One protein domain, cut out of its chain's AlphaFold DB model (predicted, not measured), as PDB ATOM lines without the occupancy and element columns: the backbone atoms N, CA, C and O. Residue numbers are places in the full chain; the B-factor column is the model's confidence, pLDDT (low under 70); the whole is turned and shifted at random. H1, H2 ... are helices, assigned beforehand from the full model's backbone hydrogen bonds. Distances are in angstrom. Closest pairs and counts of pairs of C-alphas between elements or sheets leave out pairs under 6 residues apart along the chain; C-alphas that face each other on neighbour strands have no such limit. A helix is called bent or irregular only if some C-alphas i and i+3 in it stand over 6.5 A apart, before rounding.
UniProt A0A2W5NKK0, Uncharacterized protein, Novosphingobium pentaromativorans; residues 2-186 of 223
ATOM      1  N   TRP A   2      -8.156   2.834   1.866       96.94
ATOM      2  CA  TRP A   2      -8.307   1.645   2.730       96.94
ATOM      3  C   TRP A   2      -9.273   0.577   2.210       96.94
ATOM      4  O   TRP A   2      -8.939  -0.602   2.239       96.94
ATOM      5  N   LEU A   3     -10.404   0.979   1.621       96.50
ATOM      6  CA  LEU A   3     -11.311   0.052   0.930       96.50
ATOM      7  C   LEU A   3     -10.643  -0.671  -0.249       96.50
ATOM      8  O   LEU A   3     -10.943  -1.829  -0.512       96.50
ATOM      9  N   HIS A   4      -9.698  -0.018  -0.933       94.50
ATOM     10  CA  HIS A   4      -8.926  -0.641  -2.009       94.50
ATOM     11  C   HIS A   4      -7.932  -1.674  -1.463       94.50
ATOM     12  O   HIS A   4      -7.797  -2.755  -2.029       94.50
ATOM     13  N   LEU A   5      -7.274  -1.372  -0.336       94.62
ATOM     14  CA  LEU A   5      -6.433  -2.336   0.378       94.62
ATOM     15  C   LEU A   5      -7.259  -3.539   0.864       94.62
ATOM     16  O   LEU A   5      -6.862  -4.677   0.633       94.62
ATOM     17  N   ALA A   6      -8.429  -3.302   1.460       96.19
ATOM     18  CA  ALA A   6      -9.351  -4.363   1.863       96.19
ATOM     19  C   ALA A   6      -9.819  -5.203   0.660       96.19
ATOM     20  O   ALA A   6      -9.825  -6.429   0.734       96.19
ATOM     21  N   GLY A   7     -10.121  -4.568  -0.477       94.81
ATOM     22  CA  GLY A   7     -10.486  -5.247  -1.723       94.81
ATOM     23  C   GLY A   7      -9.373  -6.114  -2.323       94.81
ATOM     24  O   GLY A   7      -9.665  -7.123  -2.962       94.81
ATOM     25  N   ALA A   8      -8.101  -5.778  -2.083       92.69
ATOM     26  CA  ALA A   8      -6.971  -6.625  -2.473       92.69
ATOM     27  C   ALA A   8      -6.871  -7.909  -1.627       92.69
ATOM     28  O   ALA A   8      -6.325  -8.909  -2.089       92.69
ATOM     29  N   ILE A   9      -7.398  -7.881  -0.400       93.31
ATOM     30  CA  ILE A   9      -7.397  -9.017   0.533       93.31
ATOM     31  C   ILE A   9      -8.644  -9.879   0.342       93.31
ATOM     32  O   ILE A   9      -8.549 -11.099   0.439       93.31
ATOM     33  N   VAL A  10      -9.788  -9.248   0.066       94.50
ATOM     34  CA  VAL A  10     -11.087  -9.903  -0.100       94.50
ATOM     35  C   VAL A  10     -11.777  -9.341  -1.339       94.50
ATOM     36  O   VAL A  10     -12.349  -8.249  -1.297       94.50
ATOM     37  N   SER A  11     -11.744 -10.078  -2.451       93.31
ATOM     38  CA  SER A  11     -12.517  -9.741  -3.660       93.31
ATOM     39  C   SER A  11     -13.921 -10.374  -3.638       93.31
ATOM     40  O   SER A  11     -14.166 -11.301  -2.870       93.31
ATOM     41  N   ASP A  12     -14.849  -9.878  -4.467       92.50
ATOM     42  CA  ASP A  12     -16.211 -10.440  -4.553       92.50
ATOM     43  C   ASP A  12     -16.126 -11.891  -5.044       92.50
ATOM     44  O   ASP A  12     -16.636 -12.810  -4.413       92.50
ATOM     45  N   GLU A  13     -15.350 -12.098  -6.111       91.81
ATOM     46  CA  GLU A  13     -15.032 -13.411  -6.670       91.81
ATOM     47  C   GLU A  13     -14.426 -14.361  -5.626       91.81
ATOM     48  O   GLU A  13     -14.799 -15.529  -5.558       91.81
ATOM     49  N   GLN A  14     -13.514 -13.867  -4.781       91.44
ATOM     50  CA  GLN A  14     -12.905 -14.685  -3.734       91.44
ATOM     51  C   GLN A  14     -13.922 -15.140  -2.700       91.44
ATOM     52  O   GLN A  14     -13.844 -16.285  -2.268       91.44
ATOM     53  N   MET A  15     -14.846 -14.269  -2.294       92.44
ATOM     54  CA  MET A  15     -15.877 -14.647  -1.333       92.44
ATOM     55  C   MET A  15     -16.852 -15.651  -1.935       92.44
ATOM     56  O   MET A  15     -17.151 -16.633  -1.273       92.44
ATOM     57  N   VAL A  16     -17.254 -15.493  -3.200       92.00
ATOM     58  CA  VAL A  16     -18.086 -16.497  -3.887       92.00
ATOM     59  C   VAL A  16     -17.376 -17.856  -3.938       92.00
ATOM     60  O   VAL A  16     -17.919 -18.840  -3.449       92.00
ATOM     61  N   GLN A  17     -16.130 -17.910  -4.421       92.25
ATOM     62  CA  GLN A  17     -15.342 -19.153  -4.469       92.25
ATOM     63  C   GLN A  17     -15.131 -19.771  -3.081       92.25
ATOM     64  O   GLN A  17     -15.154 -20.987  -2.912       92.25
ATOM     65  N   SER A  18     -14.884 -18.931  -2.077       92.25
ATOM     66  CA  SER A  18     -14.722 -19.341  -0.685       92.25
ATOM     67  C   SER A  18     -15.997 -19.997  -0.162       92.25
ATOM     68  O   SER A  18     -15.938 -21.077   0.419       92.25
ATOM     69  N   SER A  19     -17.153 -19.393  -0.416       92.44
ATOM     70  CA  SER A  19     -18.426 -19.938   0.033       92.44
ATOM     71  C   SER A  19     -18.854 -21.187  -0.749       92.44
ATOM     72  O   SER A  19     -19.445 -22.092  -0.167       92.44
ATOM     73  N   GLU A  20     -18.497 -21.309  -2.029       92.62
ATOM     74  CA  GLU A  20     -18.667 -22.559  -2.789       92.62
ATOM     75  C   GLU A  20     -17.826 -23.703  -2.209       92.62
ATOM     76  O   GLU A  20     -18.303 -24.832  -2.111       92.62
ATOM     77  N   ARG A  21     -16.590 -23.428  -1.772       93.62
ATOM     78  CA  ARG A  21     -15.762 -24.440  -1.095       93.62
ATOM     79  C   ARG A  21     -16.297 -24.826   0.270       93.62
ATOM     80  O   ARG A  21     -16.246 -26.000   0.611       93.62
ATOM     81  N   MET A  22     -16.812 -23.862   1.027       94.31
ATOM     82  CA  MET A  22     -17.513 -24.141   2.277       94.31
ATOM     83  C   MET A  22     -18.688 -25.089   2.028       94.31
ATOM     84  O   MET A  22     -18.810 -26.107   2.698       94.31
ATOM     85  N   LEU A  23     -19.513 -24.792   1.022       94.25
ATOM     86  CA  LEU A  23     -20.637 -25.638   0.640       94.25
ATOM     87  C   LEU A  23     -20.187 -27.045   0.226       94.25
ATOM     88  O   LEU A  23     -20.793 -28.022   0.657       94.25
ATOM     89  N   GLN A  24     -19.104 -27.163  -0.544       95.12
ATOM     90  CA  GLN A  24     -18.532 -28.467  -0.880       95.12
ATOM     91  C   GLN A  24     -18.051 -29.222   0.367       95.12
ATOM     92  O   GLN A  24     -18.341 -30.402   0.509       95.12
ATOM     93  N   ALA A  25     -17.373 -28.552   1.299       95.19
ATOM     94  CA  ALA A  25     -16.909 -29.177   2.537       95.19
ATOM     95  C   ALA A  25     -18.074 -29.629   3.440       95.19
ATOM     96  O   ALA A  25     -17.970 -30.657   4.110       95.19
ATOM     97  N   LEU A  26     -19.198 -28.901   3.439       94.62
ATOM     98  CA  LEU A  26     -20.438 -29.329   4.098       94.62
ATOM     99  C   LEU A  26     -21.022 -30.580   3.437       94.62
ATOM    100  O   LEU A  26     -21.387 -31.518   4.136       94.62
ATOM    101  N   VAL A  27     -21.067 -30.618   2.103       94.88
ATOM    102  CA  VAL A  27     -21.521 -31.786   1.331       94.88
ATOM    103  C   VAL A  27     -20.653 -33.009   1.611       94.88
ATOM    104  O   VAL A  27     -21.190 -34.079   1.877       94.88
ATOM    105  N   ASP A  28     -19.331 -32.849   1.609       95.00
ATOM    106  CA  ASP A  28     -18.391 -33.927   1.927       95.00
ATOM    107  C   ASP A  28     -18.596 -34.428   3.366       95.00
ATOM    108  O   ASP A  28     -18.509 -35.627   3.636       95.00
ATOM    109  N   GLY A  29     -18.909 -33.519   4.292       94.50
ATOM    110  CA  GLY A  29     -19.254 -33.862   5.666       94.50
ATOM    111  C   GLY A  29     -20.585 -34.604   5.796       94.50
ATOM    112  O   GLY A  29     -20.637 -35.596   6.516       94.50
ATOM    113  N   PHE A  30     -21.630 -34.195   5.068       94.75
ATOM    114  CA  PHE A  30     -22.887 -34.948   4.997       94.75
ATOM    115  C   PHE A  30     -22.684 -36.322   4.362       94.75
ATOM    116  O   PHE A  30     -23.214 -37.302   4.859       94.75
ATOM    117  N   ALA A  31     -21.864 -36.442   3.319       94.75
ATOM    118  CA  ALA A  31     -21.556 -37.738   2.717       94.75
ATOM    119  C   ALA A  31     -20.836 -38.699   3.686       94.75
ATOM    120  O   ALA A  31     -20.870 -39.914   3.490       94.75
ATOM    121  N   ALA A  32     -20.177 -38.167   4.721       94.56
ATOM    122  CA  ALA A  32     -19.552 -38.950   5.781       94.56
ATOM    123  C   ALA A  32     -20.504 -39.291   6.947       94.56
ATOM    124  O   ALA A  32     -20.142 -40.124   7.780       94.56
ATOM    125  N   ASP A  33     -21.685 -38.669   7.023       95.69
ATOM    126  CA  ASP A  33     -22.743 -39.021   7.974       95.69
ATOM    127  C   ASP A  33     -23.523 -40.249   7.479       95.69
ATOM    128  O   ASP A  33     -23.874 -40.345   6.303       95.69
ATOM    129  N   GLU A  34     -23.787 -41.208   8.371       96.00
ATOM    130  CA  GLU A  34     -24.397 -42.496   8.006       96.00
ATOM    131  C   GLU A  34     -25.805 -42.314   7.421       96.00
ATOM    132  O   GLU A  34     -26.093 -42.851   6.353       96.00
ATOM    133  N   ASN A  35     -26.642 -41.476   8.040       94.12
ATOM    134  CA  ASN A  35     -28.017 -41.263   7.584       94.12
ATOM    135  C   ASN A  35     -28.050 -40.557   6.224       94.12
ATOM    136  O   ASN A  35     -28.809 -40.929   5.328       94.12
ATOM    137  N   MET A  36     -27.214 -39.535   6.045       94.12
ATOM    138  CA  MET A  36     -27.138 -38.809   4.775       94.12
ATOM    139  C   MET A  36     -26.528 -39.665   3.658       94.12
ATOM    140  O   MET A  36     -26.963 -39.568   2.509       94.12
ATOM    141  N   SER A  37     -25.574 -40.540   3.980       94.94
ATOM    142  CA  SER A  37     -25.019 -41.526   3.045       94.94
ATOM    143  C   SER A  37     -26.063 -42.563   2.608       94.94
ATOM    144  O   SER A  37     -26.154 -42.903   1.421       94.94
ATOM    145  N   GLU A  38     -26.922 -43.016   3.526       95.38
ATOM    146  CA  GLU A  38     -28.078 -43.856   3.193       95.38
ATOM    147  C   GLU A  38     -29.062 -43.126   2.270       95.38
ATOM    148  O   GLU A  38     -29.505 -43.699   1.271       95.38
ATOM    149  N   MET A  39     -29.356 -41.849   2.539       94.06
ATOM    150  CA  MET A  39     -30.212 -41.037   1.666       94.06
ATOM    151  C   MET A  39     -29.611 -40.840   0.272       94.06
ATOM    152  O   MET A  39     -30.332 -40.963  -0.715       94.06
ATOM    153  N   GLU A  40     -28.311 -40.567   0.163       95.69
ATOM    154  CA  GLU A  40     -27.614 -40.461  -1.126       95.69
ATOM    155  C   GLU A  40     -27.623 -41.803  -1.878       95.69
ATOM    156  O   GLU A  40     -27.783 -41.834  -3.096       95.69
ATOM    157  N   THR A  41     -27.522 -42.928  -1.164       95.94
ATOM    158  CA  THR A  41     -27.636 -44.272  -1.757       95.94
ATOM    159  C   THR A  41     -29.052 -44.545  -2.272       95.94
ATOM    160  O   THR A  41     -29.215 -45.091  -3.366       95.94
ATOM    161  N   ALA A  42     -30.079 -44.158  -1.510       95.44
ATOM    162  CA  ALA A  42     -31.480 -44.285  -1.909       95.44
ATOM    163  C   ALA A  42     -31.838 -43.343  -3.072       95.44
ATOM    164  O   ALA A  42     -32.612 -43.710  -3.960       95.44
ATOM    165  N   TYR A  43     -31.240 -42.150  -3.099       96.12
ATOM    166  CA  TYR A  43     -31.510 -41.097  -4.073       96.12
ATOM    167  C   TYR A  43     -30.201 -40.529  -4.652       96.12
ATOM    168  O   TYR A  43     -29.794 -39.426  -4.285       96.12
ATOM    169  N   PRO A  44     -29.548 -41.229  -5.602       96.50
ATOM    170  CA  PRO A  44     -28.262 -40.800  -6.145       96.50
ATOM    171  C   PRO A  44     -28.277 -39.364  -6.685       96.50
ATOM    172  O   PRO A  44     -29.149 -38.978  -7.472       96.50
ATOM    173  N   GLY A  45     -27.289 -38.570  -6.282       95.00
ATOM    174  CA  GLY A  45     -27.139 -37.159  -6.627       95.00
ATOM    175  C   GLY A  45     -27.929 -36.192  -5.742       95.00
ATOM    176  O   GLY A  45     -27.985 -35.009  -6.083       95.00
ATOM    177  N   LEU A  46     -28.536 -36.643  -4.641       95.50
ATOM    178  CA  LEU A  46     -29.301 -35.792  -3.724       95.50
ATOM    179  C   LEU A  46     -28.427 -34.695  -3.108       95.50
ATOM    180  O   LEU A  46     -28.801 -33.523  -3.149       95.50
ATOM    181  N   LEU A  47     -27.245 -35.044  -2.597       95.00
ATOM    182  CA  LEU A  47     -26.304 -34.084  -2.011       95.00
ATOM    183  C   LEU A  47     -25.770 -33.093  -3.053       95.00
ATOM    184  O   LEU A  47     -25.561 -31.917  -2.757       95.00
ATOM    185  N   THR A  48     -25.610 -33.538  -4.303       94.06
ATOM    186  CA  THR A  48     -25.265 -32.639  -5.415       94.06
ATOM    187  C   THR A  48     -26.417 -31.684  -5.722       94.06
ATOM    188  O   THR A  48     -26.191 -30.486  -5.860       94.06
ATOM    189  N   ALA A  49     -27.659 -32.172  -5.782       92.56
ATOM    190  CA  ALA A  49     -28.833 -31.330  -6.001       92.56
ATOM    191  C   ALA A  49     -29.012 -30.292  -4.879       92.56
ATOM    192  O   ALA A  49     -29.302 -29.130  -5.164       92.56
ATOM    193  N   PHE A  50     -28.770 -30.690  -3.626       93.69
ATOM    194  CA  PHE A  50     -28.706 -29.789  -2.476       93.69
ATOM    195  C   PHE A  50     -27.658 -28.684  -2.682       93.69
ATOM    196  O   PHE A  50     -27.971 -27.500  -2.557       93.69
ATOM    197  N   ALA A  51     -26.430 -29.053  -3.056       94.44
ATOM    198  CA  ALA A  51     -25.353 -28.095  -3.286       94.44
ATOM    199  C   ALA A  51     -25.698 -27.111  -4.416       94.44
ATOM    200  O   ALA A  51     -25.594 -25.898  -4.243       94.44
ATOM    201  N   GLU A  52     -26.162 -27.604  -5.566       93.19
ATOM    202  CA  GLU A  52     -26.538 -26.746  -6.696       93.19
ATOM    203  C   GLU A  52     -27.672 -25.773  -6.338       93.19
ATOM    204  O   GLU A  52     -27.648 -24.622  -6.774       93.19
ATOM    205  N   ALA A  53     -28.628 -26.193  -5.504       92.50
ATOM    206  CA  ALA A  53     -29.702 -25.327  -5.020       92.50
ATOM    207  C   ALA A  53     -29.199 -24.214  -4.087       92.50
ATOM    208  O   ALA A  53     -29.722 -23.098  -4.111       92.50
ATOM    209  N   MET A  54     -28.167 -24.494  -3.289       92.69
ATOM    210  CA  MET A  54     -27.594 -23.545  -2.332       92.69
ATOM    211  C   MET A  54     -26.645 -22.526  -2.968       92.69
ATOM    212  O   MET A  54     -26.574 -21.390  -2.496       92.69
ATOM    213  N   LYS A  55     -25.939 -22.883  -4.049       92.81
ATOM    214  CA  LYS A  55     -24.977 -21.994  -4.733       92.81
ATOM    215  C   LYS A  55     -25.487 -20.570  -5.004       92.81
ATOM    216  O   LYS A  55     -24.789 -19.635  -4.607       92.81
ATOM    217  N   PRO A  56     -26.654 -20.346  -5.646       91.75
ATOM    218  CA  PRO A  56     -27.122 -18.986  -5.916       91.75
ATOM    219  C   PRO A  56     -27.380 -18.190  -4.632       91.75
ATOM    220  O   PRO A  56     -27.026 -17.017  -4.570       91.75
ATOM    221  N   LEU A  57     -27.916 -18.826  -3.587       90.12
ATOM    222  CA  LEU A  57     -28.200 -18.178  -2.301       90.12
ATOM    223  C   LEU A  57     -26.912 -17.757  -1.599       90.12
ATOM    224  O   LEU A  57     -26.785 -16.640  -1.106       90.12
ATOM    225  N   VAL A  58     -25.927 -18.648  -1.616       90.94
ATOM    226  CA  VAL A  58     -24.600 -18.396  -1.068       90.94
ATOM    227  C   VAL A  58     -23.885 -17.270  -1.828       90.94
ATOM    228  O   VAL A  58     -23.232 -16.428  -1.209       90.94
ATOM    229  N   ALA A  59     -24.021 -17.215  -3.155       91.31
ATOM    230  CA  ALA A  59     -23.456 -16.143  -3.970       91.31
ATOM    231  C   ALA A  59     -24.140 -14.788  -3.710       91.31
ATOM    232  O   ALA A  59     -23.454 -13.775  -3.565       91.31
ATOM    233  N   GLU A  60     -25.473 -14.761  -3.607       90.88
ATOM    234  CA  GLU A  60     -26.241 -13.562  -3.242       90.88
ATOM    235  C   GLU A  60     -25.829 -13.031  -1.863       90.88
ATOM    236  O   GLU A  60     -25.579 -11.831  -1.699       90.88
ATOM    237  N   GLU A  61     -25.690 -13.923  -0.884       90.31
ATOM    238  CA  GLU A  61     -25.266 -13.560   0.466       90.31
ATOM    239  C   GLU A  61     -23.818 -13.058   0.492       90.31
ATOM    240  O   GLU A  61     -23.524 -12.041   1.123       90.31
ATOM    241  N   ALA A  62     -22.915 -13.685  -0.269       91.69
ATOM    242  CA  ALA A  62     -21.548 -13.197  -0.419       91.69
ATOM    243  C   ALA A  62     -21.523 -11.753  -0.950       91.69
ATOM    244  O   ALA A  62     -20.848 -10.900  -0.372       91.69
ATOM    245  N   VAL A  63     -22.303 -11.439  -1.992       91.06
ATOM    246  CA  VAL A  63     -22.407 -10.074  -2.550       91.06
ATOM    247  C   VAL A  63     -22.898  -9.066  -1.507       91.06
ATOM    248  O   VAL A  63     -22.421  -7.931  -1.475       91.06
ATOM    249  N   ARG A  64     -23.819  -9.471  -0.628       91.25
ATOM    250  CA  ARG A  64     -24.354  -8.625   0.448       91.25
ATOM    251  C   ARG A  64     -23.336  -8.375   1.561       91.25
ATOM    252  O   ARG A  64     -23.222  -7.249   2.043       91.25
ATOM    253  N   VAL A  65     -22.602  -9.410   1.964       93.25
ATOM    254  CA  VAL A  65     -21.679  -9.372   3.109       93.25
ATOM    255  C   VAL A  65     -20.340  -8.728   2.759       93.25
ATOM    256  O   VAL A  65     -19.770  -8.008   3.584       93.25
ATOM    257  N   VAL A  66     -19.831  -8.931   1.539       95.12
ATOM    258  CA  VAL A  66     -18.493  -8.461   1.137       95.12
ATOM    259  C   VAL A  66     -18.263  -6.965   1.407       95.12
ATOM    260  O   VAL A  66     -17.214  -6.640   1.971       95.12
ATOM    261  N   PRO A  67     -19.171  -6.030   1.058       96.38
ATOM    262  CA  PRO A  67     -18.957  -4.609   1.330       96.38
ATOM    263  C   PRO A  67     -18.794  -4.300   2.821       96.38
ATOM    264  O   PRO A  67     -17.939  -3.494   3.187       96.38
ATOM    265  N   LEU A  68     -19.568  -4.967   3.682       96.50
ATOM    266  CA  LEU A  68     -19.519  -4.771   5.130       96.50
ATOM    267  C   LEU A  68     -18.222  -5.334   5.720       96.50
ATOM    268  O   LEU A  68     -17.540  -4.666   6.497       96.50
ATOM    269  N   TYR A  69     -17.828  -6.527   5.280       97.06
ATOM    270  CA  TYR A  69     -16.566  -7.132   5.690       97.06
ATOM    271  C   TYR A  69     -15.356  -6.302   5.237       97.06
ATOM    272  O   TYR A  69     -14.424  -6.063   6.011       97.06
ATOM    273  N   ARG A  70     -15.379  -5.770   4.008       97.69
ATOM    274  CA  ARG A  70     -14.345  -4.840   3.529       97.69
ATOM    275  C   ARG A  70     -14.289  -3.557   4.339       97.69
ATOM    276  O   ARG A  70     -13.191  -3.037   4.517       97.69
ATOM    277  N   GLN A  71     -15.429  -3.044   4.796       98.44
ATOM    278  CA  GLN A  71     -15.464  -1.858   5.642       98.44
ATOM    279  C   GLN A  71     -14.750  -2.124   6.974       98.44
ATOM    280  O   GLN A  71     -13.824  -1.392   7.311       98.44
ATOM    281  N   ASP A  72     -15.060  -3.232   7.652       98.56
ATOM    282  CA  ASP A  72     -14.376  -3.619   8.895       98.56
ATOM    283  C   ASP A  72     -12.858  -3.802   8.701       98.56
ATOM    284  O   ASP A  72     -12.053  -3.393   9.543       98.56
ATOM    285  N   LEU A  73     -12.439  -4.400   7.579       98.31
ATOM    286  CA  LEU A  73     -11.020  -4.521   7.231       98.31
ATOM    287  C   LEU A  73     -10.383  -3.156   6.957       98.31
ATOM    288  O   LEU A  73      -9.267  -2.896   7.409       98.31
ATOM    289  N   ALA A  74     -11.068  -2.282   6.221       98.38
ATOM    290  CA  ALA A  74     -10.590  -0.937   5.933       98.38
ATOM    291  C   ALA A  74     -10.384  -0.141   7.228       98.38
ATOM    292  O   ALA A  74      -9.332   0.478   7.384       98.38
ATOM    293  N   ASP A  75     -11.323  -0.232   8.169       98.62
ATOM    294  CA  ASP A  75     -11.237   0.419   9.476       98.62
ATOM    295  C   ASP A  75     -10.108  -0.175  10.327       98.62
ATOM    296  O   ASP A  75      -9.333   0.567  10.940       98.62
ATOM    297  N   LEU A  76      -9.931  -1.504  10.300       98.56
ATOM    298  CA  LEU A  76      -8.792  -2.165  10.938       98.56
ATOM    299  C   LEU A  76      -7.465  -1.615  10.402       98.56
ATOM    300  O   LEU A  76      -6.579  -1.304  11.194       98.56
ATOM    301  N   TYR A  77      -7.294  -1.481   9.088       98.38
ATOM    302  CA  TYR A  77      -6.030  -0.997   8.529       98.38
ATOM    303  C   TYR A  77      -5.829   0.507   8.727       98.38
ATOM    304  O   TYR A  77      -4.734   0.912   9.120       98.38
ATOM    305  N   ALA A  78      -6.875   1.317   8.560       98.38
ATOM    306  CA  ALA A  78      -6.827   2.761   8.782       98.38
ATOM    307  C   ALA A  78      -6.449   3.127  10.225       98.38
ATOM    308  O   ALA A  78      -5.736   4.100  10.453       98.38
ATOM    309  N   ALA A  79      -6.881   2.327  11.204       98.44
ATOM    310  CA  ALA A  79      -6.551   2.542  12.611       98.44
ATOM    311  C   ALA A  79      -5.093   2.202  12.975       98.44
ATOM    312  O   ALA A  79      -4.651   2.535  14.074       98.44
ATOM    313  N   ASN A  80      -4.352   1.501  12.108       98.56
ATOM    314  CA  ASN A  80      -3.017   0.983  12.427       98.56
ATOM    315  C   ASN A  80      -1.915   1.449  11.467       98.56
ATOM    316  O   ASN A  80      -0.739   1.227  11.772       98.56
ATOM    317  N   PHE A  81      -2.267   2.072  10.341       98.44
ATOM    318  CA  PHE A  81      -1.324   2.512   9.316       98.44
ATOM    319  C   PHE A  81      -1.665   3.907   8.801       98.44
ATOM    320  O   PHE A  81      -2.830   4.293   8.731       98.44
ATOM    321  N   ASN A  82      -0.641   4.658   8.399       98.25
ATOM    322  CA  ASN A  82      -0.832   5.896   7.640       98.25
ATOM    323  C   ASN A  82      -0.969   5.619   6.129       98.25
ATOM    324  O   ASN A  82      -0.780   4.493   5.672       98.25
ATOM    325  N   GLU A  83      -1.285   6.644   5.336       97.06
ATOM    326  CA  GLU A  83      -1.530   6.474   3.896       97.06
ATOM    327  C   GLU A  83      -0.332   5.914   3.120       97.06
ATOM    328  O   GLU A  83      -0.505   5.039   2.271       97.06
ATOM    329  N   THR A  84       0.885   6.357   3.444       97.94
ATOM    330  CA  THR A  84       2.116   5.857   2.818       97.94
ATOM    331  C   THR A  84       2.316   4.372   3.113       97.94
ATOM    332  O   THR A  84       2.506   3.575   2.197       97.94
ATOM    333  N   GLU A  85       2.189   3.978   4.382       98.12
ATOM    334  CA  GLU A  85       2.270   2.580   4.818       98.12
ATOM    335  C   GLU A  85       1.188   1.720   4.144       98.12
ATOM    336  O   GLU A  85       1.461   0.620   3.661       98.12
ATOM    337  N   GLY A  86      -0.043   2.234   4.052       97.56
ATOM    338  CA  GLY A  86      -1.150   1.570   3.367       97.56
ATOM    339  C   GLY A  86      -0.884   1.353   1.876       97.56
ATOM    340  O   GLY A  86      -1.185   0.280   1.345       97.56
ATOM    341  N   ALA A  87      -0.287   2.337   1.200       97.00
ATOM    342  CA  ALA A  87       0.099   2.230  -0.202       97.00
ATOM    343  C   ALA A  87       1.205   1.184  -0.423       97.00
ATOM    344  O   ALA A  87       1.111   0.400  -1.371       97.00
ATOM    345  N   GLU A  88       2.202   1.115   0.463       98.06
ATOM    346  CA  GLU A  88       3.265   0.101   0.420       98.06
ATOM    347  C   GLU A  88       2.720  -1.319   0.623       98.06
ATOM    348  O   GLU A  88       3.031  -2.217  -0.165       98.06
ATOM    349  N   ILE A  89       1.838  -1.529   1.609       98.38
ATOM    350  CA  ILE A  89       1.170  -2.827   1.814       98.38
ATOM    351  C   ILE A  89       0.341  -3.190   0.576       98.38
ATOM    352  O   ILE A  89       0.407  -4.320   0.089       98.38
ATOM    353  N   ALA A  90      -0.414  -2.240   0.018       96.88
ATOM    354  CA  ALA A  90      -1.212  -2.481  -1.181       96.88
ATOM    355  C   ALA A  90      -0.349  -2.789  -2.417       96.88
ATOM    356  O   ALA A  90      -0.794  -3.513  -3.311       96.88
ATOM    357  N   ALA A  91       0.860  -2.232  -2.514       97.12
ATOM    358  CA  ALA A  91       1.818  -2.576  -3.562       97.12
ATOM    359  C   ALA A  91       2.363  -3.999  -3.364       97.12
ATOM    360  O   ALA A  91       2.367  -4.783  -4.312       97.12
ATOM    361  N   PHE A  92       2.728  -4.365  -2.132       98.19
ATOM    362  CA  PHE A  92       3.169  -5.718  -1.788       98.19
ATOM    363  C   PHE A  92       2.103  -6.776  -2.108       98.19
ATOM    364  O   PHE A  92       2.395  -7.744  -2.809       98.19
ATOM    365  N   LEU A  93       0.854  -6.573  -1.677       97.12
ATOM    366  CA  LEU A  93      -0.242  -7.525  -1.908       97.12
ATOM    367  C   LEU A  93      -0.583  -7.717  -3.392       97.12
ATOM    368  O   LEU A  93      -1.070  -8.777  -3.774       97.12
ATOM    369  N   ARG A  94      -0.309  -6.713  -4.234       96.62
ATOM    370  CA  ARG A  94      -0.510  -6.776  -5.692       96.62
ATOM    371  C   ARG A  94       0.716  -7.250  -6.468       96.62
ATOM    372  O   ARG A  94       0.642  -7.373  -7.689       96.62
ATOM    373  N   SER A  95       1.839  -7.498  -5.796       97.88
ATOM    374  CA  SER A  95       3.029  -8.054  -6.445       97.88
ATOM    375  C   SER A  95       2.728  -9.427  -7.051       97.88
ATOM    376  O   SER A  95       1.923 -10.193  -6.517       97.88
ATOM    377  N   ALA A  96       3.389  -9.766  -8.160       97.94
ATOM    378  CA  ALA A  96       3.158 -11.037  -8.847       97.94
ATOM    379  C   ALA A  96       3.459 -12.248  -7.941       97.94
ATOM    380  O   ALA A  96       2.746 -13.248  -7.990       97.94
ATOM    381  N   GLN A  97       4.475 -12.125  -7.084       98.25
ATOM    382  CA  GLN A  97       4.887 -13.125  -6.102       98.25
ATOM    383  C   GLN A  97       3.783 -13.370  -5.069       98.25
ATOM    384  O   GLN A  97       3.371 -14.509  -4.847       98.25
ATOM    385  N   MET A  98       3.250 -12.296  -4.472       97.75
ATOM    386  CA  MET A  98       2.194 -12.422  -3.469       97.75
ATOM    387  C   MET A  98       0.879 -12.901  -4.091       97.75
ATOM    388  O   MET A  98       0.199 -13.738  -3.503       97.75
ATOM    389  N   VAL A  99       0.545 -12.451  -5.305       96.69
ATOM    390  CA  VAL A  99      -0.627 -12.944  -6.044       96.69
ATOM    391  C   VAL A  99      -0.515 -14.447  -6.312       96.69
ATOM    392  O   VAL A  99      -1.481 -15.163  -6.063       96.69
ATOM    393  N   ARG A 100       0.645 -14.957  -6.753       97.56
ATOM    394  CA  ARG A 100       0.856 -16.405  -6.934       97.56
ATOM    395  C   ARG A 100       0.695 -17.176  -5.629       97.56
ATOM    396  O   ARG A 100      -0.033 -18.166  -5.608       97.56
ATOM    397  N   PHE A 101       1.299 -16.695  -4.543       97.81
ATOM    398  CA  PHE A 101       1.160 -17.317  -3.226       97.81
ATOM    399  C   PHE A 101      -0.294 -17.348  -2.748       97.81
ATOM    400  O   PHE A 101      -0.784 -18.394  -2.335       97.81
ATOM    401  N   VAL A 102      -1.014 -16.230  -2.843       96.12
ATOM    402  CA  VAL A 102      -2.424 -16.146  -2.438       96.12
ATOM    403  C   VAL A 102      -3.306 -17.033  -3.315       96.12
ATOM    404  O   VAL A 102      -4.212 -17.683  -2.799       96.12
ATOM    405  N   THR A 103      -3.054 -17.099  -4.621       95.25
ATOM    406  CA  THR A 103      -3.768 -18.007  -5.531       95.25
ATOM    407  C   THR A 103      -3.528 -19.469  -5.159       95.25
ATOM    408  O   THR A 103      -4.493 -20.227  -5.058       95.25
ATOM    409  N   ALA A 104      -2.283 -19.857  -4.866       96.62
ATOM    410  CA  ALA A 104      -1.964 -21.197  -4.377       96.62
ATOM    411  C   ALA A 104      -2.636 -21.476  -3.021       96.62
ATOM    412  O   ALA A 104      -3.286 -22.504  -2.854       96.62
ATOM    413  N   ALA A 105      -2.581 -20.544  -2.067       96.44
ATOM    414  CA  ALA A 105      -3.237 -20.701  -0.766       96.44
ATOM    415  C   ALA A 105      -4.741 -20.897  -0.921       96.44
ATOM    416  O   ALA A 105      -5.301 -21.820  -0.339       96.44
ATOM    417  N   LYS A 106      -5.387 -20.102  -1.779       92.94
ATOM    418  CA  LYS A 106      -6.796 -20.298  -2.110       92.94
ATOM    419  C   LYS A 106      -7.024 -21.685  -2.673       92.94
ATOM    420  O   LYS A 106      -7.888 -22.363  -2.143       92.94
ATOM    421  N   ALA A 107      -6.283 -22.126  -3.686       93.56
ATOM    422  CA  ALA A 107      -6.477 -23.450  -4.285       93.56
ATOM    423  C   ALA A 107      -6.422 -24.601  -3.259       93.56
ATOM    424  O   ALA A 107      -7.089 -25.611  -3.453       93.56
ATOM    425  N   ASN A 108      -5.692 -24.422  -2.153       94.62
ATOM    426  CA  ASN A 108      -5.549 -25.405  -1.077       94.62
ATOM    427  C   ASN A 108      -6.397 -25.096   0.178       94.62
ATOM    428  O   ASN A 108      -6.250 -25.765   1.203       94.62
ATOM    429  N   HIS A 109      -7.266 -24.082   0.145       94.50
ATOM    430  CA  HIS A 109      -8.123 -23.728   1.277       94.50
ATOM    431  C   HIS A 109      -9.376 -24.610   1.299       94.50
ATOM    432  O   HIS A 109     -10.393 -24.263   0.702       94.50
ATOM    433  N   GLY A 110      -9.271 -25.764   1.964       89.75
ATOM    434  CA  GLY A 110     -10.318 -26.793   1.992       89.75
ATOM    435  C   GLY A 110     -11.454 -26.580   2.998       89.75
ATOM    436  O   GLY A 110     -12.426 -27.309   2.935       89.75
ATOM    437  N   MET A 111     -11.347 -25.617   3.922       94.81
ATOM    438  CA  MET A 111     -12.404 -25.274   4.899       94.81
ATOM    439  C   MET A 111     -12.925 -26.434   5.768       94.81
ATOM    440  O   MET A 111     -14.011 -26.358   6.336       94.81
ATOM    441  N   ASN A 112     -12.153 -27.514   5.901       94.94
ATOM    442  CA  ASN A 112     -12.593 -28.725   6.586       94.94
ATOM    443  C   ASN A 112     -12.826 -28.501   8.086       94.94
ATOM    444  O   ASN A 112     -13.711 -29.117   8.674       94.94
ATOM    445  N   ALA A 113     -12.005 -27.675   8.744       96.62
ATOM    446  CA  ALA A 113     -12.191 -27.391  10.164       96.62
ATOM    447  C   ALA A 113     -13.405 -26.494  10.395       96.62
ATOM    448  O   ALA A 113     -14.194 -26.770  11.293       96.62
ATOM    449  N   ILE A 114     -13.576 -25.479   9.550       96.50
ATOM    450  CA  ILE A 114     -14.746 -24.601   9.559       96.50
ATOM    451  C   ILE A 114     -16.030 -25.418   9.306       96.50
ATOM    452  O   ILE A 114     -16.975 -25.321  10.084       96.50
ATOM    453  N   ALA A 115     -16.063 -26.283   8.290       95.38
ATOM    454  CA  ALA A 115     -17.226 -27.122   7.996       95.38
ATOM    455  C   ALA A 115     -17.592 -28.057   9.163       95.38
ATOM    456  O   ALA A 115     -18.767 -28.236   9.462       95.38
ATOM    457  N   ARG A 116     -16.603 -28.597   9.893       95.88
ATOM    458  CA  ARG A 116     -16.851 -29.375  11.125       95.88
ATOM    459  C   ARG A 116     -17.417 -28.555  12.280       95.88
ATOM    460  O   ARG A 116     -17.977 -29.138  13.207       95.88
ATOM    461  N   ASP A 117     -17.190 -27.246  12.319       96.56
ATOM    462  CA  ASP A 117     -17.877 -26.388  13.284       96.56
ATOM    463  C   ASP A 117     -19.350 -26.264  12.875       96.56
ATOM    464  O   ASP A 117     -20.222 -26.641  13.651       96.56
ATOM    465  N   ALA A 118     -19.616 -25.911  11.616       94.06
ATOM    466  CA  ALA A 118     -20.975 -25.780  11.091       94.06
ATOM    467  C   ALA A 118     -21.820 -27.069  11.199       94.06
ATOM    468  O   ALA A 118     -22.955 -27.021  11.655       94.06
ATOM    469  N   LEU A 119     -21.269 -28.234  10.838       93.00
ATOM    470  CA  LEU A 119     -21.974 -29.528  10.909       93.00
ATOM    471  C   LEU A 119     -22.294 -29.972  12.340       93.00
ATOM    472  O   LEU A 119     -23.193 -30.777  12.551       93.00
ATOM    473  N   ALA A 120     -21.546 -29.468  13.321       94.75
ATOM    474  CA  ALA A 120     -21.786 -29.738  14.733       94.75
ATOM    475  C   ALA A 120     -22.709 -28.687  15.379       94.75
ATOM    476  O   ALA A 120     -22.744 -28.611  16.606       94.75
ATOM    477  N   ASP A 121     -23.395 -27.873  14.564       90.38
ATOM    478  CA  ASP A 121     -24.303 -26.799  14.986       90.38
ATOM    479  C   ASP A 121     -23.681 -25.872  16.042       90.38
ATOM    480  O   ASP A 121     -24.248 -25.560  17.090       90.38
ATOM    481  N   ARG A 122     -22.429 -25.476  15.797       92.81
ATOM    482  CA  ARG A 122     -21.677 -24.554  16.652       92.81
ATOM    483  C   ARG A 122     -21.102 -23.419  15.828       92.81
ATOM    484  O   ARG A 122     -20.760 -23.591  14.659       92.81
ATOM    485  N   ASP A 123     -20.921 -22.283  16.492       96.38
ATOM    486  CA  ASP A 123     -20.218 -21.143  15.920       96.38
ATOM    487  C   ASP A 123     -18.857 -21.572  15.359       96.38
ATOM    488  O   ASP A 123     -18.084 -22.291  16.006       96.38
ATOM    489  N   ILE A 124     -18.527 -21.050  14.178       97.25
ATOM    490  CA  ILE A 124     -17.190 -21.146  13.610       97.25
ATOM    491  C   ILE A 124     -16.203 -20.535  14.602       97.25
ATOM    492  O   ILE A 124     -16.312 -19.367  14.998       97.25
ATOM    493  N   SER A 125     -15.222 -21.330  15.012       97.94
ATOM    494  CA  SER A 125     -14.206 -20.943  15.982       97.94
ATOM    495  C   SER A 125     -12.995 -20.274  15.325       97.94
ATOM    496  O   SER A 125     -12.641 -20.524  14.168       97.94
ATOM    497  N   VAL A 126     -12.291 -19.446  16.102       97.69
ATOM    498  CA  VAL A 126     -10.983 -18.886  15.717       97.69
ATOM    499  C   VAL A 126      -9.982 -20.001  15.408       97.69
ATOM    500  O   VAL A 126      -9.136 -19.866  14.521       97.69
ATOM    501  N   GLU A 127     -10.050 -21.097  16.155       98.06
ATOM    502  CA  GLU A 127      -9.176 -22.260  16.048       98.06
ATOM    503  C   GLU A 127      -9.363 -22.970  14.708       98.06
ATOM    504  O   GLU A 127      -8.366 -23.275  14.048       98.06
ATOM    505  N   SER A 128     -10.608 -23.169  14.273       98.00
ATOM    506  CA  SER A 128     -10.920 -23.765  12.972       98.00
ATOM    507  C   SER A 128     -10.448 -22.891  11.816       98.00
ATOM    508  O   SER A 128      -9.746 -23.383  10.929       98.00
ATOM    509  N   ILE A 129     -10.689 -21.577  11.877       97.62
ATOM    510  CA  ILE A 129     -10.175 -20.629  10.874       97.62
ATOM    511  C   ILE A 129      -8.642 -20.685  10.809       97.62
ATOM    512  O   ILE A 129      -8.059 -20.801   9.731       97.62
ATOM    513  N   LYS A 130      -7.956 -20.658  11.958       97.44
ATOM    514  CA  LYS A 130      -6.488 -20.784  12.013       97.44
ATOM    515  C   LYS A 130      -6.000 -22.106  11.428       97.44
ATOM    516  O   LYS A 130      -4.969 -22.117  10.756       97.44
ATOM    517  N   ALA A 131      -6.687 -23.209  11.714       97.88
ATOM    518  CA  ALA A 131      -6.304 -24.530  11.234       97.88
ATOM    519  C   ALA A 131      -6.360 -24.605   9.703       97.88
ATOM    520  O   ALA A 131      -5.380 -25.038   9.089       97.88
ATOM    521  N   ASP A 132      -7.447 -24.125   9.099       97.50
ATOM    522  CA  ASP A 132      -7.621 -24.137   7.645       97.50
ATOM    523  C   ASP A 132      -6.672 -23.149   6.949       97.50
ATOM    524  O   ASP A 132      -5.988 -23.530   5.994       97.50
ATOM    525  N   LEU A 133      -6.507 -21.929   7.478       96.56
ATOM    526  CA  LEU A 133      -5.552 -20.948   6.941       96.56
ATOM    527  C   LEU A 133      -4.099 -21.435   7.024       96.56
ATOM    528  O   LEU A 133      -3.318 -21.216   6.095       96.56
ATOM    529  N   ARG A 134      -3.715 -22.106   8.117       97.38
ATOM    530  CA  ARG A 134      -2.369 -22.677   8.274       97.38
ATOM    531  C   ARG A 134      -2.117 -23.774   7.246       97.38
ATOM    532  O   ARG A 134      -1.068 -23.760   6.610       97.38
ATOM    533  N   THR A 135      -3.062 -24.698   7.078       97.62
ATOM    534  CA  THR A 135      -2.960 -25.781   6.086       97.62
ATOM    535  C   THR A 135      -2.819 -25.208   4.676       97.62
ATOM    536  O   THR A 135      -1.879 -25.559   3.962       97.62
ATOM    537  N   ALA A 136      -3.679 -24.253   4.314       97.25
ATOM    538  CA  ALA A 136      -3.643 -23.567   3.025       97.25
ATOM    539  C   ALA A 136      -2.311 -22.836   2.784       97.25
ATOM    540  O   ALA A 136      -1.702 -22.976   1.724       97.25
ATOM    541  N   GLY A 137      -1.826 -22.084   3.778       97.00
ATOM    542  CA  GLY A 137      -0.567 -21.341   3.689       97.00
ATOM    543  C   GLY A 137       0.664 -22.243   3.581       97.00
ATOM    544  O   GLY A 137       1.576 -21.939   2.813       97.00
ATOM    545  N   MET A 138       0.690 -23.369   4.301       97.50
ATOM    546  CA  MET A 138       1.767 -24.359   4.189       97.50
ATOM    547  C   MET A 138       1.787 -25.015   2.808       97.50
ATOM    548  O   MET A 138       2.852 -25.112   2.202       97.50
ATOM    549  N   ALA A 139       0.626 -25.421   2.288       97.56
ATOM    550  CA  ALA A 139       0.525 -25.993   0.947       97.56
ATOM    551  C   ALA A 139       0.958 -24.987  -0.132       97.56
ATOM    552  O   ALA A 139       1.728 -25.333  -1.024       97.56
ATOM    553  N   ALA A 140       0.548 -23.721  -0.004       97.62
ATOM    554  CA  ALA A 140       0.974 -22.650  -0.900       97.62
ATOM    555  C   ALA A 140       2.491 -22.448  -0.898       97.62
ATOM    556  O   ALA A 140       3.095 -22.356  -1.964       97.62
ATOM    557  N   ALA A 141       3.111 -22.426   0.285       97.19
ATOM    558  CA  ALA A 141       4.553 -22.244   0.435       97.19
ATOM    559  C   ALA A 141       5.375 -23.365  -0.224       97.19
ATOM    560  O   ALA A 141       6.511 -23.125  -0.620       97.19
ATOM    561  N   LEU A 142       4.809 -24.571  -0.347       97.12
ATOM    562  CA  LEU A 142       5.430 -25.700  -1.046       97.12
ATOM    563  C   LEU A 142       5.219 -25.662  -2.569       97.12
ATOM    564  O   LEU A 142       5.950 -26.334  -3.293       97.12
ATOM    565  N   GLN A 143       4.217 -24.923  -3.055       97.19
ATOM    566  CA  GLN A 143       3.857 -24.851  -4.477       97.19
ATOM    567  C   GLN A 143       4.506 -23.675  -5.213       97.19
ATOM    568  O   GLN A 143       4.713 -23.759  -6.423       97.19
ATOM    569  N   VAL A 144       4.802 -22.576  -4.517       96.44
ATOM    570  CA  VAL A 144       5.486 -21.424  -5.122       96.44
ATOM    571  C   VAL A 144       7.004 -21.608  -5.129       96.44
ATOM    572  O   VAL A 144       7.560 -22.382  -4.350       96.44
ATOM    573  N   ASP A 145       7.691 -20.887  -6.015       96.19
ATOM    574  CA  ASP A 145       9.144 -20.980  -6.116       96.19
ATOM    575  C   ASP A 145       9.873 -20.328  -4.917       96.19
ATOM    576  O   ASP A 145       9.329 -19.533  -4.141       96.19
ATOM    577  N   GLY A 146      11.154 -20.675  -4.749       96.50
ATOM    578  CA  GLY A 146      11.962 -20.148  -3.647       96.50
ATOM    579  C   GLY A 146      12.230 -18.638  -3.733       96.50
ATOM    580  O   GLY A 146      12.476 -18.003  -2.702       96.50
ATOM    581  N   ALA A 147      12.171 -18.044  -4.929       97.56
ATOM    582  CA  ALA A 147      12.378 -16.609  -5.117       97.56
ATOM    583  C   ALA A 147      11.155 -15.812  -4.637       97.56
ATOM    584  O   ALA A 147      11.312 -14.803  -3.944       97.56
ATOM    585  N   ASP A 148       9.952 -16.313  -4.906       97.88
ATOM    586  CA  ASP A 148       8.679 -15.788  -4.427       97.88
ATOM    587  C   ASP A 148       8.625 -15.818  -2.903       97.88
ATOM    588  O   ASP A 148       8.355 -14.795  -2.269       97.88
ATOM    589  N   MET A 149       8.976 -16.952  -2.289       97.88
ATOM    590  CA  MET A 149       9.040 -17.045  -0.827       97.88
ATOM    591  C   MET A 149      10.101 -16.122  -0.231       97.88
ATOM    592  O   MET A 149       9.874 -15.521   0.821       97.88
ATOM    593  N   THR A 150      11.246 -15.955  -0.895       98.31
ATOM    594  CA  THR A 150      12.274 -14.999  -0.455       98.31
ATOM    595  C   THR A 150      11.741 -13.567  -0.494       98.31
ATOM    596  O   THR A 150      11.906 -12.833   0.479       98.31
ATOM    597  N   PHE A 151      11.035 -13.178  -1.558       98.38
ATOM    598  CA  PHE A 151      10.391 -11.868  -1.662       98.38
ATOM    599  C   PHE A 151       9.351 -11.646  -0.548       98.38
ATOM    600  O   PHE A 151       9.387 -10.630   0.148       98.38
ATOM    601  N   ILE A 152       8.463 -12.619  -0.331       98.19
ATOM    602  CA  ILE A 152       7.398 -12.549   0.682       98.19
ATOM    603  C   ILE A 152       7.995 -12.444   2.088       98.19
ATOM    604  O   ILE A 152       7.629 -11.565   2.871       98.19
ATOM    605  N   THR A 153       8.954 -13.310   2.415       98.06
ATOM    606  CA  THR A 153       9.615 -13.302   3.729       98.06
ATOM    607  C   THR A 153      10.443 -12.038   3.953       98.06
ATOM    608  O   THR A 153      10.494 -11.550   5.083       98.06
ATOM    609  N   ALA A 154      11.049 -11.467   2.908       98.44
ATOM    610  CA  ALA A 154      11.761 -10.196   2.998       98.44
ATOM    611  C   ALA A 154      10.827  -9.048   3.403       98.44
ATOM    612  O   ALA A 154      11.173  -8.294   4.311       98.44
ATOM    613  N   PHE A 155       9.628  -8.955   2.814       98.62
ATOM    614  CA  PHE A 155       8.636  -7.954   3.220       98.62
ATOM    615  C   PHE A 155       8.267  -8.096   4.701       98.62
ATOM    616  O   PHE A 155       8.350  -7.123   5.451       98.62
ATOM    617  N   TYR A 156       7.936  -9.306   5.156       98.25
ATOM    618  CA  TYR A 156       7.543  -9.541   6.550       98.25
ATOM    619  C   TYR A 156       8.668  -9.330   7.577       98.25
ATOM    620  O   TYR A 156       8.381  -9.165   8.760       98.25
ATOM    621  N   ARG A 157       9.935  -9.289   7.147       98.31
ATOM    622  CA  ARG A 157      11.084  -8.916   7.993       98.31
ATOM    623  C   ARG A 157      11.276  -7.404   8.134       98.31
ATOM    624  O   ARG A 157      12.046  -6.978   8.991       98.31
ATOM    625  N   THR A 158      10.611  -6.588   7.316       98.69
ATOM    626  CA  THR A 158      10.629  -5.127   7.479       98.69
ATOM    627  C   THR A 158       9.815  -4.703   8.712       98.69
ATOM    628  O   THR A 158       8.893  -5.423   9.109       98.69
ATOM    629  N   PRO A 159      10.075  -3.519   9.304       98.62
ATOM    630  CA  PRO A 159       9.248  -3.003  10.399       98.62
ATOM    631  C   PRO A 159       7.757  -2.891  10.039       98.62
ATOM    632  O   PRO A 159       6.897  -3.209  10.863       98.62
ATOM    633  N   LEU A 160       7.448  -2.485   8.801       98.62
ATOM    634  CA  LEU A 160       6.076  -2.392   8.300       98.62
ATOM    635  C   LEU A 160       5.433  -3.778   8.170       98.62
ATOM    636  O   LEU A 160       4.335  -3.996   8.679       98.62
ATOM    637  N   GLY A 161       6.130  -4.734   7.551       98.50
ATOM    638  CA  GLY A 161       5.640  -6.104   7.390       98.50
ATOM    639  C   GLY A 161       5.408  -6.818   8.723       98.50
ATOM    640  O   GLY A 161       4.393  -7.494   8.884       98.50
ATOM    641  N   ALA A 162       6.282  -6.613   9.712       98.56
ATOM    642  CA  ALA A 162       6.104  -7.151  11.060       98.56
ATOM    643  C   ALA A 162       4.856  -6.575  11.755       98.56
ATOM    644  O   ALA A 162       4.060  -7.330  12.321       98.56
ATOM    645  N   ARG A 163       4.627  -5.255  11.662       98.44
ATOM    646  CA  ARG A 163       3.395  -4.612  12.165       98.44
ATOM    647  C   ARG A 163       2.147  -5.111  11.439       98.44
ATOM    648  O   ARG A 163       1.131  -5.346  12.083       98.44
ATOM    649  N   PHE A 164       2.224  -5.304  10.125       98.25
ATOM    650  CA  PHE A 164       1.128  -5.865   9.334       98.25
ATOM    651  C   PHE A 164       0.786  -7.292   9.768       98.25
ATOM    652  O   PHE A 164      -0.376  -7.582  10.050       98.25
ATOM    653  N   MET A 165       1.789  -8.159   9.933       97.88
ATOM    654  CA  MET A 165       1.599  -9.523  10.437       97.88
ATOM    655  C   MET A 165       0.998  -9.545  11.852       97.88
ATOM    656  O   MET A 165       0.157 -10.394  12.147       97.88
ATOM    657  N   ALA A 166       1.376  -8.602  12.718       98.19
ATOM    658  CA  ALA A 166       0.840  -8.503  14.077       98.19
ATOM    659  C   ALA A 166      -0.678  -8.225  14.128       98.19
ATOM    660  O   ALA A 166      -1.300  -8.471  15.161       98.19
ATOM    661  N   LEU A 167      -1.301  -7.773  13.031       98.25
ATOM    662  CA  LEU A 167      -2.757  -7.612  12.951       98.25
ATOM    663  C   LEU A 167      -3.509  -8.915  12.653       98.25
ATOM    664  O   LEU A 167      -4.735  -8.927  12.773       98.25
ATOM    665  N   ASN A 168      -2.821 -10.010  12.312       97.31
ATOM    666  CA  ASN A 168      -3.469 -11.275  11.948       97.31
ATOM    667  C   ASN A 168      -4.492 -11.774  12.985       97.31
ATOM    668  O   ASN A 168      -5.579 -12.157  12.565       97.31
ATOM    669  N   PRO A 169      -4.251 -11.729  14.312       98.38
ATOM    670  CA  PRO A 169      -5.270 -12.129  15.286       98.38
ATOM    671  C   PRO A 169      -6.551 -11.286  15.211       98.38
ATOM    672  O   PRO A 169      -7.646 -11.832  15.296       98.38
ATOM    673  N   ARG A 170      -6.427  -9.966  15.000       98.44
ATOM    674  CA  ARG A 170      -7.578  -9.060  14.843       98.44
ATOM    675  C   ARG A 170      -8.304  -9.313  13.527       98.44
ATOM    676  O   ARG A 170      -9.528  -9.305  13.509       98.44
ATOM    677  N   LYS A 171      -7.561  -9.585  12.449       97.81
ATOM    678  CA  LYS A 171      -8.146 -10.002  11.173       97.81
ATOM    679  C   LYS A 171      -8.932 -11.308  11.338       97.81
ATOM    680  O   LYS A 171     -10.076 -11.358  10.927       97.81
ATOM    681  N   ILE A 172      -8.367 -12.320  11.994       98.12
ATOM    682  CA  ILE A 172      -9.044 -13.608  12.216       98.12
ATOM    683  C   ILE A 172     -10.324 -13.436  13.046       98.12
ATOM    684  O   ILE A 172     -11.306 -14.115  12.782       98.12
ATOM    685  N   ALA A 173     -10.354 -12.510  14.007       98.19
ATOM    686  CA  ALA A 173     -11.587 -12.190  14.727       98.19
ATOM    687  C   ALA A 173     -12.667 -11.579  13.810       98.19
ATOM    688  O   ALA A 173     -13.847 -11.878  13.973       98.19
ATOM    689  N   LEU A 174     -12.281 -10.760  12.821       98.19
ATOM    690  CA  LEU A 174     -13.209 -10.295  11.783       98.19
ATOM    691  C   LEU A 174     -13.659 -11.448  10.882       98.19
ATOM    692  O   LEU A 174     -14.847 -11.563  10.604       98.19
ATOM    693  N   ASP A 175     -12.734 -12.317  10.469       97.12
ATOM    694  CA  ASP A 175     -13.048 -13.506   9.671       97.12
ATOM    695  C   ASP A 175     -14.080 -14.379  10.409       97.12
ATOM    696  O   ASP A 175     -15.059 -14.814   9.809       97.12
ATOM    697  N   GLN A 176     -13.925 -14.558  11.726       97.81
ATOM    698  CA  GLN A 176     -14.878 -15.272  12.576       97.81
ATOM    699  C   GLN A 176     -16.239 -14.575  12.638       97.81
ATOM    700  O   GLN A 176     -17.260 -15.214  12.397       97.81
ATOM    701  N   LYS A 177     -16.260 -13.266  12.928       97.62
ATOM    702  CA  LYS A 177     -17.489 -12.459  12.970       97.62
ATOM    703  C   LYS A 177     -18.313 -12.643  11.696       97.62
ATOM    704  O   LYS A 177     -19.516 -12.854  11.782       97.62
ATOM    705  N   TRP A 178     -17.669 -12.555  10.535       96.06
ATOM    706  CA  TRP A 178     -18.351 -12.642   9.245       96.06
ATOM    707  C   TRP A 178     -18.646 -14.077   8.802       96.06
ATOM    708  O   TRP A 178     -19.594 -14.274   8.055       96.06
ATOM    709  N   SER A 179     -17.909 -15.074   9.298       94.81
ATOM    710  CA  SER A 179     -18.242 -16.493   9.080       94.81
ATOM    711  C   SER A 179     -19.483 -16.930   9.863       94.81
ATOM    712  O   SER A 179     -20.203 -17.809   9.409       94.81
ATOM    713  N   ASN A 180     -19.742 -16.304  11.017       94.88
ATOM    714  CA  ASN A 180     -20.931 -16.541  11.846       94.88
ATOM    715  C   ASN A 180     -22.059 -15.531  11.582       94.88
ATOM    716  O   ASN A 180     -23.055 -15.506  12.301       94.88
ATOM    717  N   TYR A 181     -21.897 -14.648  10.596       93.44
ATOM    718  CA  TYR A 181     -22.939 -13.695  10.255       93.44
ATOM    719  C   TYR A 181     -24.079 -14.416   9.532       93.44
ATOM    720  O   TYR A 181     -23.874 -15.029   8.488       93.44
ATOM    721  N   ILE A 182     -25.286 -14.292  10.080       86.56
ATOM    722  CA  ILE A 182     -26.523 -14.769   9.463       86.56
ATOM    723  C   ILE A 182     -27.305 -13.532   9.025       86.56
ATOM    724  O   ILE A 182     -27.635 -12.677   9.854       86.56
ATOM    725  N   SER A 183     -27.582 -13.408   7.725       85.81
ATOM    726  CA  SER A 183     -28.423 -12.320   7.223       85.81
ATOM    727  C   SER A 183     -29.813 -12.370   7.862       85.81
ATOM    728  O   SER A 183     -30.370 -13.452   8.032       85.81
ATOM    729  N   PRO A 184     -30.425 -11.209   8.162       79.00
ATOM    730  CA  PRO A 184     -31.786 -11.134   8.687       79.00
ATOM    731  C   PRO A 184     -32.872 -11.538   7.669       79.00
ATOM    732  O   PRO A 184     -34.058 -11.359   7.952       79.00
ATOM    733  N   GLU A 185     -32.513 -12.029   6.477       72.12
ATOM    734  CA  GLU A 185     -33.494 -12.605   5.558       72.12
ATOM    735  C   GLU A 185     -34.255 -13.777   6.198       72.12
ATOM    736  O   GLU A 185     -33.729 -14.462   7.074       72.12
ATOM    737  N   PRO A 186     -35.509 -14.038   5.782       63.19
ATOM    738  CA  PRO A 186     -36.295 -15.095   6.396       63.19
ATOM    739  C   PRO A 186     -35.626 -16.452   6.151       63.19
ATOM    740  O   PRO A 186     -35.630 -16.934   5.017       63.19
TER     741      PRO A 186
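AT A GLANCE: This is residues 2 to 186 of the 223 residues of an uncharacterized protein of Novosphingobium pentaromativorans (UniProt A0A2W5NKK0). This is an elongated, all-helix domain in which H2, H3 and H4a make a narrow end, while the wide end holds a ring of five helices, H6, H9, H10, H11 and H8. H1 and H2 run one after the other along the length, the chain turns at H3, and the two arms of the bent H4 run back past H2 and H1 to H5, which packs on H1. The printed part has 185 residues with eleven named helices, H1 to H11 in order, and no named strand. The whole is compact, with a radius of gyration of the C-alphas of 18.1 A, and spans 59 by 39 by 25 A, only just elongated.

IN THESE COORDINATES: H1, residues 2 to 9, begins at C-alpha 2 at (-8.307, 1.645, 2.730). H2, residues 12 to 31, is 28.8 A long, and H3 takes residues 34 to 42, with C-alpha 42 at (-31.480, -44.285, -1.909). H4, residues 46 to 78, was assigned as one helix by its hydrogen bonds but is bent, C-alphas 53 and 56 being 6.9 A apart; its arms are H4a, residues 46 to 53, and H4b, residues 56 to 78 and 33.2 A long. H4b is itself irregular, with C-alphas 64 and 67 6.8 A apart, and has a kink of 36 degrees near residue 65. H5 takes residues 83 to 93, H6 residues 96 to 107, at 16.4 A, and H7 residues 112 to 118. H8, residues 126 to 143, is 25.8 A long. H9 takes residues 146 to 156 and H10 residues 159 to 166. H11, residues 168 to 179, is 15.9 A long and ends at C-alpha 179 at (-18.242, -16.493, 9.080).

HOW THE PARTS SIT: H4, both arms taken together, is the hub, touching 4 other helices. H1 touches H4b at a steep tilt of 55 degrees, opposite ways, the closest C-alphas being those of Trp 2 and Ala 74, 4.7 A apart. H1 touches H5 at a shallow tilt of 15 degrees, the same way, closest at the C-alphas of Leu 5 and Ala 90, 5.5 A. H2 touches H4a at a shallow tilt of 18 degrees, opposite ways, with the C-alphas of Val 27 and Leu 47 closest at 6.3 A. H2 and H3 touch only at the corner, closest at the C-alphas of Ala 31 and Ser 37, 5.1 A. H4b touches H11 at a shallow tilt of 29 degrees, opposite ways, closest at the C-alphas of Tyr 69 and Trp 178, 6.8 A. H7 and H8 form a helical hairpin, with the C-alphas of Ala 113 and Ser 128 closest at 4.8 A. H6 touches H8 at a steep tilt of 58 degrees, closest at the C-alphas of Ala 105 and Ala 140, 4.6 A. H6 touches H9 about perpendicular, at 81 degrees, closest at the C-alphas of Gln 97 and Asp 148, 4.9 A. H9 and H10 touch only at the corner, and H10 and H11 meet only through their link. Every O i to N i+4 pair is within hydrogen-bond range in H1, H2, H3, H4a and H5 to H11; in H4b 17 of 19 are.

THE WHOLE: The two C-alphas farthest apart, those of Ala 42 and Thr 84, are 60.5 A apart. The printed part has no cut and no long link; the link from H7 to H8, 7 residues, is short but not tight, and the other links are tight. The mean pLDDT of the printed part is 95.4, and residue 186 alone is under 70.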